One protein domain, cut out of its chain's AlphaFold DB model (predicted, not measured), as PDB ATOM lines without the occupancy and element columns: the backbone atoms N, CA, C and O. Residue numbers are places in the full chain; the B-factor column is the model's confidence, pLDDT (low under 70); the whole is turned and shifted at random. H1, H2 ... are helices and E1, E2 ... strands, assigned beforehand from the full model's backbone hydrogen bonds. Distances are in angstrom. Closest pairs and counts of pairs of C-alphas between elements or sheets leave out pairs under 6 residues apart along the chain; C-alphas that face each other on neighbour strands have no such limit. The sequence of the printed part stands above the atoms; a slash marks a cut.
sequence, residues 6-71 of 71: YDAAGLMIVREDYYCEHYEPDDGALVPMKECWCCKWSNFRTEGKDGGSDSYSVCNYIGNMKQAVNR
ATOM      1  N   TYR A   6      -1.653  41.522 -18.236       86.25
ATOM      2  CA  TYR A   6      -2.748  42.360 -18.709       86.25
ATOM      3  C   TYR A   6      -2.765  42.382 -20.235       86.25
ATOM      4  O   TYR A   6      -1.704  42.324 -20.859       86.25
ATOM      5  N   ASP A   7      -3.953  42.474 -20.823       85.81
ATOM      6  CA  ASP A   7      -4.117  42.637 -22.264       85.81
ATOM      7  C   ASP A   7      -3.846  44.087 -22.715       85.81
ATOM      8  O   ASP A   7      -3.524  44.973 -21.917       85.81
ATOM      9  N   ALA A   8      -3.985  44.344 -24.020       85.56
ATOM     10  CA  ALA A   8      -3.793  45.675 -24.595       85.56
ATOM     11  C   ALA A   8      -4.801  46.725 -24.078       85.56
ATOM     12  O   ALA A   8      -4.509  47.919 -24.130       85.56
ATOM     13  N   ALA A   9      -5.961  46.301 -23.568       85.25
ATOM     14  CA  ALA A   9      -6.953  47.171 -22.940       85.25
ATOM     15  C   ALA A   9      -6.677  47.399 -21.439       85.25
ATOM     16  O   ALA A   9      -7.354  48.206 -20.803       85.25
ATOM     17  N   GLY A  10      -5.670  46.729 -20.866       86.56
ATOM     18  CA  GLY A  10      -5.340  46.797 -19.443       86.56
ATOM     19  C   GLY A  10      -6.218  45.904 -18.561       86.56
ATOM     20  O   GLY A  10      -6.207  46.076 -17.338       86.56
ATOM     21  N   LEU A  11      -6.962  44.969 -19.155       86.19
ATOM     22  CA  LEU A  11      -7.740  43.952 -18.451       86.19
ATOM     23  C   LEU A  11      -6.827  42.809 -18.008       86.19
ATOM     24  O   LEU A  11      -5.914  42.426 -18.737       86.19
ATOM     25  N   MET A  12      -7.060  42.259 -16.817       86.44
ATOM     26  CA  MET A  12      -6.248  41.162 -16.287       86.44
ATOM     27  C   MET A  12      -6.482  39.882 -17.100       86.44
ATOM     28  O   MET A  12      -7.623  39.457 -17.283       86.44
ATOM     29  N   ILE A  13      -5.399  39.260 -17.561       85.31
ATOM     30  CA  ILE A  13      -5.421  37.948 -18.213       85.31
ATOM     31  C   ILE A  13      -5.387  36.889 -17.114       85.31
ATOM     32  O   ILE A  13      -4.495  36.910 -16.263       85.31
ATOM     33  N   VAL A  14      -6.351  35.973 -17.135       81.62
ATOM     34  CA  VAL A  14      -6.513  34.915 -16.135       81.62
ATOM     35  C   VAL A  14      -6.444  33.539 -16.786       81.62
ATOM     36  O   VAL A  14      -6.932  33.343 -17.899       81.62
ATOM     37  N   ARG A  15      -5.822  32.587 -16.095       78.81
ATOM     38  CA  ARG A  15      -5.796  31.167 -16.467       78.81
ATOM     39  C   ARG A  15      -6.800  30.371 -15.637       78.81
ATOM     40  O   ARG A  15      -7.400  30.907 -14.707       78.81
ATOM     41  N   GLU A  16      -6.975  29.101 -15.978       74.94
ATOM     42  CA  GLU A  16      -7.831  28.165 -15.236       74.94
ATOM     43  C   GLU A  16      -7.434  28.061 -13.752       74.94
ATOM     44  O   GLU A  16      -8.297  27.985 -12.885       74.94
ATOM     45  N   ASP A  17      -6.140  28.168 -13.439       74.62
ATOM     46  CA  ASP A  17      -5.595  28.085 -12.081       74.62
ATOM     47  C   ASP A  17      -5.619  29.412 -11.296       74.62
ATOM     48  O   ASP A  17      -5.164  29.470 -10.151       74.62
ATOM     49  N   TYR A  18      -6.150  30.496 -11.875       78.56
ATOM     50  CA  TYR A  18      -6.169  31.802 -11.215       78.56
ATOM     51  C   TYR A  18      -7.332  31.939 -10.237       78.56
ATOM     52  O   TYR A  18      -8.509  31.816 -10.588       78.56
ATOM     53  N   TYR A  19      -6.992  32.344  -9.016       76.94
ATOM     54  CA  TYR A  19      -7.951  32.749  -7.999       76.94
ATOM     55  C   TYR A  19      -8.235  34.248  -8.101       76.94
ATOM     56  O   TYR A  19      -7.314  35.060  -8.183       76.94
ATOM     57  N   CYS A  20      -9.512  34.630  -8.059       75.81
ATOM     58  CA  CYS A  20      -9.925  36.030  -7.976       75.81
ATOM     59  C   CYS A  20     -10.570  36.300  -6.618       75.81
ATOM     60  O   CYS A  20     -11.556  35.656  -6.261       75.81
ATOM     61  N   GLU A  21     -10.040  37.267  -5.869       73.56
ATOM     62  CA  GLU A  21     -10.600  37.665  -4.567       73.56
ATOM     63  C   GLU A  21     -12.017  38.227  -4.684       73.56
ATOM     64  O   GLU A  21     -12.814  38.115  -3.756       73.56
ATOM     65  N   HIS A  22     -12.343  38.781  -5.849       78.62
ATOM     66  CA  HIS A  22     -13.648  39.355  -6.125       78.62
ATOM     67  C   HIS A  22     -14.648  38.351  -6.680       78.62
ATOM     68  O   HIS A  22     -15.769  38.762  -6.910       78.62
ATOM     69  N   TYR A  23     -14.272  37.081  -6.885       76.50
ATOM     70  CA  TYR A  23     -15.087  36.051  -7.537       76.50
ATOM     71  C   TYR A  23     -16.589  36.148  -7.215       76.50
ATOM     72  O   TYR A  23     -17.006  35.933  -6.077       76.50
ATOM     73  N   GLU A  24     -17.397  36.398  -8.247       77.75
ATOM     74  CA  GLU A  24     -18.852  36.293  -8.183       77.75
ATOM     75  C   GLU A  24     -19.337  35.226  -9.179       77.75
ATOM     76  O   GLU A  24     -19.071  35.353 -10.384       77.75
ATOM     77  N   PRO A  25     -20.009  34.162  -8.700       75.50
ATOM     78  CA  PRO A  25     -20.605  33.162  -9.574       75.50
ATOM     79  C   PRO A  25     -21.773  33.761 -10.353       75.50
ATOM     80  O   PRO A  25     -22.418  34.706  -9.894       75.50
ATOM     81  N   ASP A  26     -22.057  33.190 -11.520       71.06
ATOM     82  CA  ASP A  26     -23.263  33.535 -12.267       71.06
ATOM     83  C   ASP A  26     -24.507  32.920 -11.597       71.06
ATOM     84  O   ASP A  26     -24.443  31.801 -11.080       71.06
ATOM     85  N   ASP A  27     -25.595  33.693 -11.546       67.69
ATOM     86  CA  ASP A  27     -26.901  33.425 -10.916       67.69
ATOM     87  C   ASP A  27     -27.037  32.110 -10.112       67.69
ATOM     88  O   ASP A  27     -27.556  31.093 -10.575       67.69
ATOM     89  N   GLY A  28     -26.625  32.147  -8.839       64.56
ATOM     90  CA  GLY A  28     -26.911  31.080  -7.869       64.56
ATOM     91  C   GLY A  28     -26.127  29.778  -8.067       64.56
ATOM     92  O   GLY A  28     -26.440  28.782  -7.412       64.56
ATOM     93  N   ALA A  29     -25.105  29.765  -8.927       67.38
ATOM     94  CA  ALA A  29     -24.263  28.592  -9.119       67.38
ATOM     95  C   ALA A  29     -23.474  28.241  -7.840       67.38
ATOM     96  O   ALA A  29     -22.678  29.030  -7.324       67.38
ATOM     97  N   LEU A  30     -23.664  27.014  -7.346       61.44
ATOM     98  CA  LEU A  30     -22.823  26.417  -6.308       61.44
ATOM     99  C   LEU A  30     -21.554  25.870  -6.960       61.44
ATOM    100  O   LEU A  30     -21.478  24.698  -7.327       61.44
ATOM    101  N   VAL A  31     -20.562  26.735  -7.133       61.78
ATOM    102  CA  VAL A  31     -19.259  26.337  -7.668       61.78
ATOM    103  C   VAL A  31     -18.329  25.837  -6.555       61.78
ATOM    104  O   VAL A  31     -18.091  26.544  -5.574       61.78
ATOM    105  N   PRO A  32     -17.763  24.627  -6.691       55.72
ATOM    106  CA  PRO A  32     -16.857  24.069  -5.692       55.72
ATOM    107  C   PRO A  32     -15.464  24.727  -5.676       55.72
ATOM    108  O   PRO A  32     -14.701  24.457  -4.752       55.72
ATOM    109  N   MET A  33     -15.113  25.595  -6.637       57.12
ATOM    110  CA  MET A  33     -13.798  26.251  -6.695       57.12
ATOM    111  C   MET A  33     -13.876  27.719  -7.142       57.12
ATOM    112  O   MET A  33     -14.626  28.078  -8.045       57.12
ATOM    113  N   LYS A  34     -13.079  28.572  -6.478       61.00
ATOM    114  CA  LYS A  34     -12.951  30.024  -6.711       61.00
ATOM    115  C   LYS A  34     -12.069  30.332  -7.927       61.00
ATOM    116  O   LYS A  34     -11.087  31.063  -7.816       61.00
ATOM    117  N   GLU A  35     -12.376  29.745  -9.070       65.94
ATOM    118  CA  GLU A  35     -11.611  29.984 -10.292       65.94
ATOM    119  C   GLU A  35     -12.142  31.249 -10.962       65.94
ATOM    120  O   GLU A  35     -13.325  31.337 -11.292       65.94
ATOM    121  N   CYS A  36     -11.278  32.245 -11.191       72.62
ATOM    122  CA  CYS A  36     -11.658  33.456 -11.924       72.62
ATOM    123  C   CYS A  36     -12.206  33.126 -13.320       72.62
ATOM    124  O   CYS A  36     -12.992  33.892 -13.872       72.62
ATOM    125  N   TRP A  37     -11.806  31.973 -13.859       72.75
ATOM    126  CA  TRP A  37     -12.357  31.347 -15.049       72.75
ATOM    127  C   TRP A  37     -13.891  31.253 -14.974       72.75
ATOM    128  O   TRP A  37     -14.584  31.825 -15.801       72.75
ATOM    129  N   CYS A  38     -14.462  30.654 -13.934       72.00
ATOM    130  CA  CYS A  38     -15.910  30.428 -13.818       72.00
ATOM    131  C   CYS A  38     -16.693  31.630 -13.256       72.00
ATOM    132  O   CYS A  38     -17.789  31.473 -12.715       72.00
ATOM    133  N   CYS A  39     -16.103  32.822 -13.280       79.31
ATOM    134  CA  CYS A  39     -16.691  34.025 -12.710       79.31
ATOM    135  C   CYS A  39     -17.566  34.757 -13.731       79.31
ATOM    136  O   CYS A  39     -17.226  34.800 -14.907       79.31
ATOM    137  N   LYS A  40     -18.625  35.442 -13.286       80.62
ATOM    138  CA  LYS A  40     -19.500  36.234 -14.167       80.62
ATOM    139  C   LYS A  40     -18.791  37.353 -14.945       80.62
ATOM    140  O   LYS A  40     -19.329  37.860 -15.924       80.62
ATOM    141  N   TRP A  41     -17.608  37.788 -14.500       81.06
ATOM    142  CA  TRP A  41     -16.801  38.776 -15.232       81.06
ATOM    143  C   TRP A  41     -15.728  38.153 -16.117       81.06
ATOM    144  O   TRP A  41     -14.986  38.897 -16.766       81.06
ATOM    145  N   SER A  42     -15.595  36.829 -16.133       78.12
ATOM    146  CA  SER A  42     -14.698  36.174 -17.071       78.12
ATOM    147  C   SER A  42     -15.259  36.325 -18.483       78.12
ATOM    148  O   SER A  42     -16.463  36.257 -18.722       78.12
ATOM    149  N   ASN A  43     -14.380  36.607 -19.435       78.94
ATOM    150  CA  ASN A  43     -14.723  36.608 -20.847       78.94
ATOM    151  C   ASN A  43     -13.745  35.693 -21.563       78.94
ATOM    152  O   ASN A  43     -12.606  36.076 -21.858       78.94
ATOM    153  N   PHE A  44     -14.205  34.465 -21.796       68.69
ATOM    154  CA  PHE A  44     -13.464  33.477 -22.557       68.69
ATOM    155  C   PHE A  44     -13.323  33.942 -23.991       68.69
ATOM    156  O   PHE A  44     -14.261  33.885 -24.783       68.69
ATOM    157  N   ARG A  45     -12.114  34.367 -24.342       60.12
ATOM    158  CA  ARG A  45     -11.745  34.504 -25.740       60.12
ATOM    159  C   ARG A  45     -11.236  33.149 -26.200       60.12
ATOM    160  O   ARG A  45     -10.078  32.815 -25.991       60.12
ATOM    161  N   THR A  46     -12.088  32.374 -26.858       49.09
ATOM    162  CA  THR A  46     -11.718  31.142 -27.579       49.09
ATOM    163  C   THR A  46     -10.903  31.428 -28.851       49.09
ATOM    164  O   THR A  46     -11.007  30.715 -29.843       49.09
ATOM    165  N   GLU A  47     -10.075  32.475 -28.865       47.16
ATOM    166  CA  GLU A  47      -9.255  32.821 -30.026       47.16
ATOM    167  C   GLU A  47      -7.820  32.330 -29.854       47.16
ATOM    168  O   GLU A  47      -6.877  33.098 -29.697       47.16
ATOM    169  N   GLY A  48      -7.663  31.012 -29.954       46.38
ATOM    170  CA  GLY A  48      -6.422  30.399 -30.405       46.38
ATOM    171  C   GLY A  48      -6.553  30.042 -31.882       46.38
ATOM    172  O   GLY A  48      -6.880  28.906 -32.207       46.38
ATOM    173  N   LYS A  49      -6.317  30.992 -32.800       46.97
ATOM    174  CA  LYS A  49      -6.162  30.660 -34.236       46.97
ATOM    175  C   LYS A  49      -4.875  29.878 -34.527       46.97
ATOM    176  O   LYS A  49      -4.762  29.298 -35.600       46.97
ATOM    177  N   ASP A  50      -3.965  29.796 -33.558       48.69
ATOM    178  CA  ASP A  50      -2.629  29.229 -33.732       48.69
ATOM    179  C   ASP A  50      -2.338  28.085 -32.755       48.69
ATOM    180  O   ASP A  50      -1.322  28.125 -32.079       48.69
ATOM    181  N   GLY A  51      -3.219  27.081 -32.644       48.53
ATOM    182  CA  GLY A  51      -2.887  25.714 -32.180       48.53
ATOM    183  C   GLY A  51      -2.176  25.520 -30.824       48.53
ATOM    184  O   GLY A  51      -1.846  24.387 -30.481       48.53
ATOM    185  N   GLY A  52      -1.929  26.584 -30.062       47.41
ATOM    186  CA  GLY A  52      -1.311  26.593 -28.747       47.41
ATOM    187  C   GLY A  52      -2.399  26.446 -27.702       47.41
ATOM    188  O   GLY A  52      -3.267  27.304 -27.571       47.41
ATOM    189  N   SER A  53      -2.367  25.325 -26.996       50.47
ATOM    190  CA  SER A  53      -3.374  24.868 -26.041       50.47
ATOM    191  C   SER A  53      -3.338  25.597 -24.695       50.47
ATOM    192  O   SER A  53      -3.567  24.967 -23.666       50.47
ATOM    193  N   ASP A  54      -3.027  26.889 -24.673       56.66
ATOM    194  CA  ASP A  54      -3.115  27.647 -23.433       56.66
ATOM    195  C   ASP A  54      -4.462  28.377 -23.393       56.66
ATOM    196  O   ASP A  54      -4.663  29.425 -24.015       56.66
ATOM    197  N   SER A  55      -5.407  27.791 -22.661       67.69
ATOM    198  CA  SER A  55      -6.701  28.394 -22.354       67.69
ATOM    199  C   SER A  55      -6.489  29.624 -21.461       67.69
ATOM    200  O   SER A  55      -6.263  29.505 -20.256       67.69
ATOM    201  N   TYR A  56      -6.557  30.827 -22.040       73.38
ATOM    202  CA  TYR A  56      -6.560  32.092 -21.299       73.38
ATOM    203  C   TYR A  56      -7.930  32.776 -21.402       73.38
ATOM    204  O   TYR A  56      -8.602  32.730 -22.431       73.38
ATOM    205  N   SER A  57      -8.336  33.450 -20.330       78.75
ATOM    206  CA  SER A  57      -9.537  34.279 -20.246       78.75
ATOM    207  C   SER A  57      -9.155  35.699 -19.837       78.75
ATOM    208  O   SER A  57      -8.028  35.963 -19.413       78.75
ATOM    209  N   VAL A  58     -10.087  36.635 -19.976       84.25
ATOM    210  CA  VAL A  58      -9.897  38.025 -19.556       84.25
ATOM    211  C   VAL A  58     -10.899  38.366 -18.460       84.25
ATOM    212  O   VAL A  58     -12.103  38.181 -18.631       84.25
ATOM    213  N   CYS A  59     -10.410  38.879 -17.331       85.75
ATOM    214  CA  CYS A  59     -11.238  39.346 -16.226       85.75
ATOM    215  C   CYS A  59     -11.706  40.787 -16.481       85.75
ATOM    216  O   CYS A  59     -10.904  41.720 -16.491       85.75
ATOM    217  N   ASN A  60     -13.021  40.976 -16.618       85.44
ATOM    218  CA  ASN A  60     -13.651  42.287 -16.832       85.44
ATOM    219  C   ASN A  60     -14.015  43.014 -15.535       85.44
ATOM    220  O   ASN A  60     -14.627  44.082 -15.576       85.44
ATOM    221  N   TYR A  61     -13.656  42.458 -14.375       85.81
ATOM    222  CA  TYR A  61     -13.835  43.164 -13.115       85.81
ATOM    223  C   TYR A  61     -12.917  44.388 -13.076       85.81
ATOM    224  O   TYR A  61     -11.691  44.266 -13.071       85.81
ATOM    225  N   ILE A  62     -13.519  45.576 -13.033       85.19
ATOM    226  CA  ILE A  62     -12.805  46.856 -13.124       85.19
ATOM    227  C   ILE A  62     -11.782  47.063 -12.001       85.19
ATOM    228  O   ILE A  62     -10.771  47.721 -12.223       85.19
ATOM    229  N   GLY A  63     -11.996  46.473 -10.818       83.62
ATOM    230  CA  GLY A  63     -11.040  46.548  -9.709       83.62
ATOM    231  C   GLY A  63      -9.740  45.787  -9.980       83.62
ATOM    232  O   GLY A  63      -8.697  46.160  -9.458       83.62
ATOM    233  N   ASN A  64      -9.780  44.797 -10.876       83.62
ATOM    234  CA  ASN A  64      -8.608  44.037 -11.306       83.62
ATOM    235  C   ASN A  64      -7.938  44.638 -12.546       83.62
ATOM    236  O   ASN A  64      -6.986  44.057 -13.058       83.62
ATOM    237  N   MET A  65      -8.415  45.769 -13.074       85.56
ATOM    238  CA  MET A  65      -7.738  46.439 -14.185       85.56
ATOM    239  C   MET A  65      -6.381  46.982 -13.740       85.56
ATOM    240  O   MET A  65      -6.237  47.498 -12.631       85.56
ATOM    241  N   LYS A  66      -5.401  46.983 -14.653       85.12
ATOM    242  CA  LYS A  66      -4.036  47.473 -14.389       85.12
ATOM    243  C   LYS A  66      -4.013  48.866 -13.751       85.12
ATOM    244  O   LYS A  66      -3.154  49.157 -12.927       85.12
ATOM    245  N   GLN A  67      -4.938  49.733 -14.151       81.56
ATOM    246  CA  GLN A  67      -5.038  51.102 -13.641       81.56
ATOM    247  C   GLN A  67      -5.615  51.176 -12.221       81.56
ATOM    248  O   GLN A  67      -5.276  52.097 -11.488       81.56
ATOM    249  N   ALA A  68      -6.477  50.232 -11.841       80.31
ATOM    250  CA  ALA A  68      -7.115  50.193 -10.529       80.31
ATOM    251  C   ALA A  68      -6.183  49.615  -9.456       80.31
ATOM    252  O   ALA A  68      -6.158  50.126  -8.344       80.31
ATOM    253  N   VAL A  69      -5.379  48.605  -9.808       74.56
ATOM    254  CA  VAL A  69      -4.447  47.935  -8.881       74.56
ATOM    255  C   VAL A  69      -3.196  48.777  -8.584       74.56
ATOM    256  O   VAL A  69      -2.615  48.660  -7.513       74.56
ATOM    257  N   ASN A  70      -2.766  49.642  -9.512       64.62
ATOM    258  CA  ASN A  70      -1.586  50.508  -9.335       64.62
ATOM    259  C   ASN A  70      -1.904  51.867  -8.677       64.62
ATOM    260  O   ASN A  70      -1.138  52.818  -8.845       64.62
ATOM    261  N   ARG A  71      -3.045  51.986  -7.995       53.91
ATOM    262  CA  ARG A  71      -3.530  53.229  -7.387       53.91
ATOM    263  C   ARG A  71      -3.485  53.146  -5.868       53.91
ATOM    264  O   ARG A  71      -3.171  54.195  -5.264       53.91
TER     265      ARG A  71
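AT A GLANCE: This is residues 6 to 71 of the 71 residues of an uncharacterized protein of Butyrivibrio sp. CB08 (UniProt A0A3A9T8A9). There is little regular structure: a small sheet of three short strands lies in the middle, with the loop of residues 16 to 41 reaching away on one side, the loop of residues 45 to 55 on the other, and the short helix H1 beyond one end. The printed part has 66 residues, 15 of them in named elements, in the order E1, E2, E3, H1; the class is mixed. The antiparallel sheet runs E1, E3, E2. The whole is compact, radius of gyration of the C-alphas 12.3 A, spanning 35 by 31 by 18 A.

IN THESE COORDINATES: E1, residues 12 to 15, begins at C-alpha 12 (-6.248, 41.162, -16.287) and is 10.0 A long. E2 is residues 42 to 44, 6.2 A; E3 is residues 56 to 59, 10.0 A. H1, residues 66 to 69, 5.5 A, ends at C-alpha 69 (-4.447, 47.935, -8.881).

HOW THE PARTS SIT: Inner strand E3 is antiparallel to E1, with N 14 and O 57 2.8 A apart, within hydrogen-bond range. E2 and E3 form a hairpin, N 43 to O 58 2.9 A. H1, too short for an O i to N i+4 pair, is not on the sheet; its O i to N i+3 count is 0 of 1.

THE WHOLE: C-alphas 51 and 71 are farthest apart, 37.0 A. The printed part has no cut. Links E1 to E2 and E2 to E3 are long. Residues 27 to 35, 44 to 55 and 70 to 71 have pLDDT under 70.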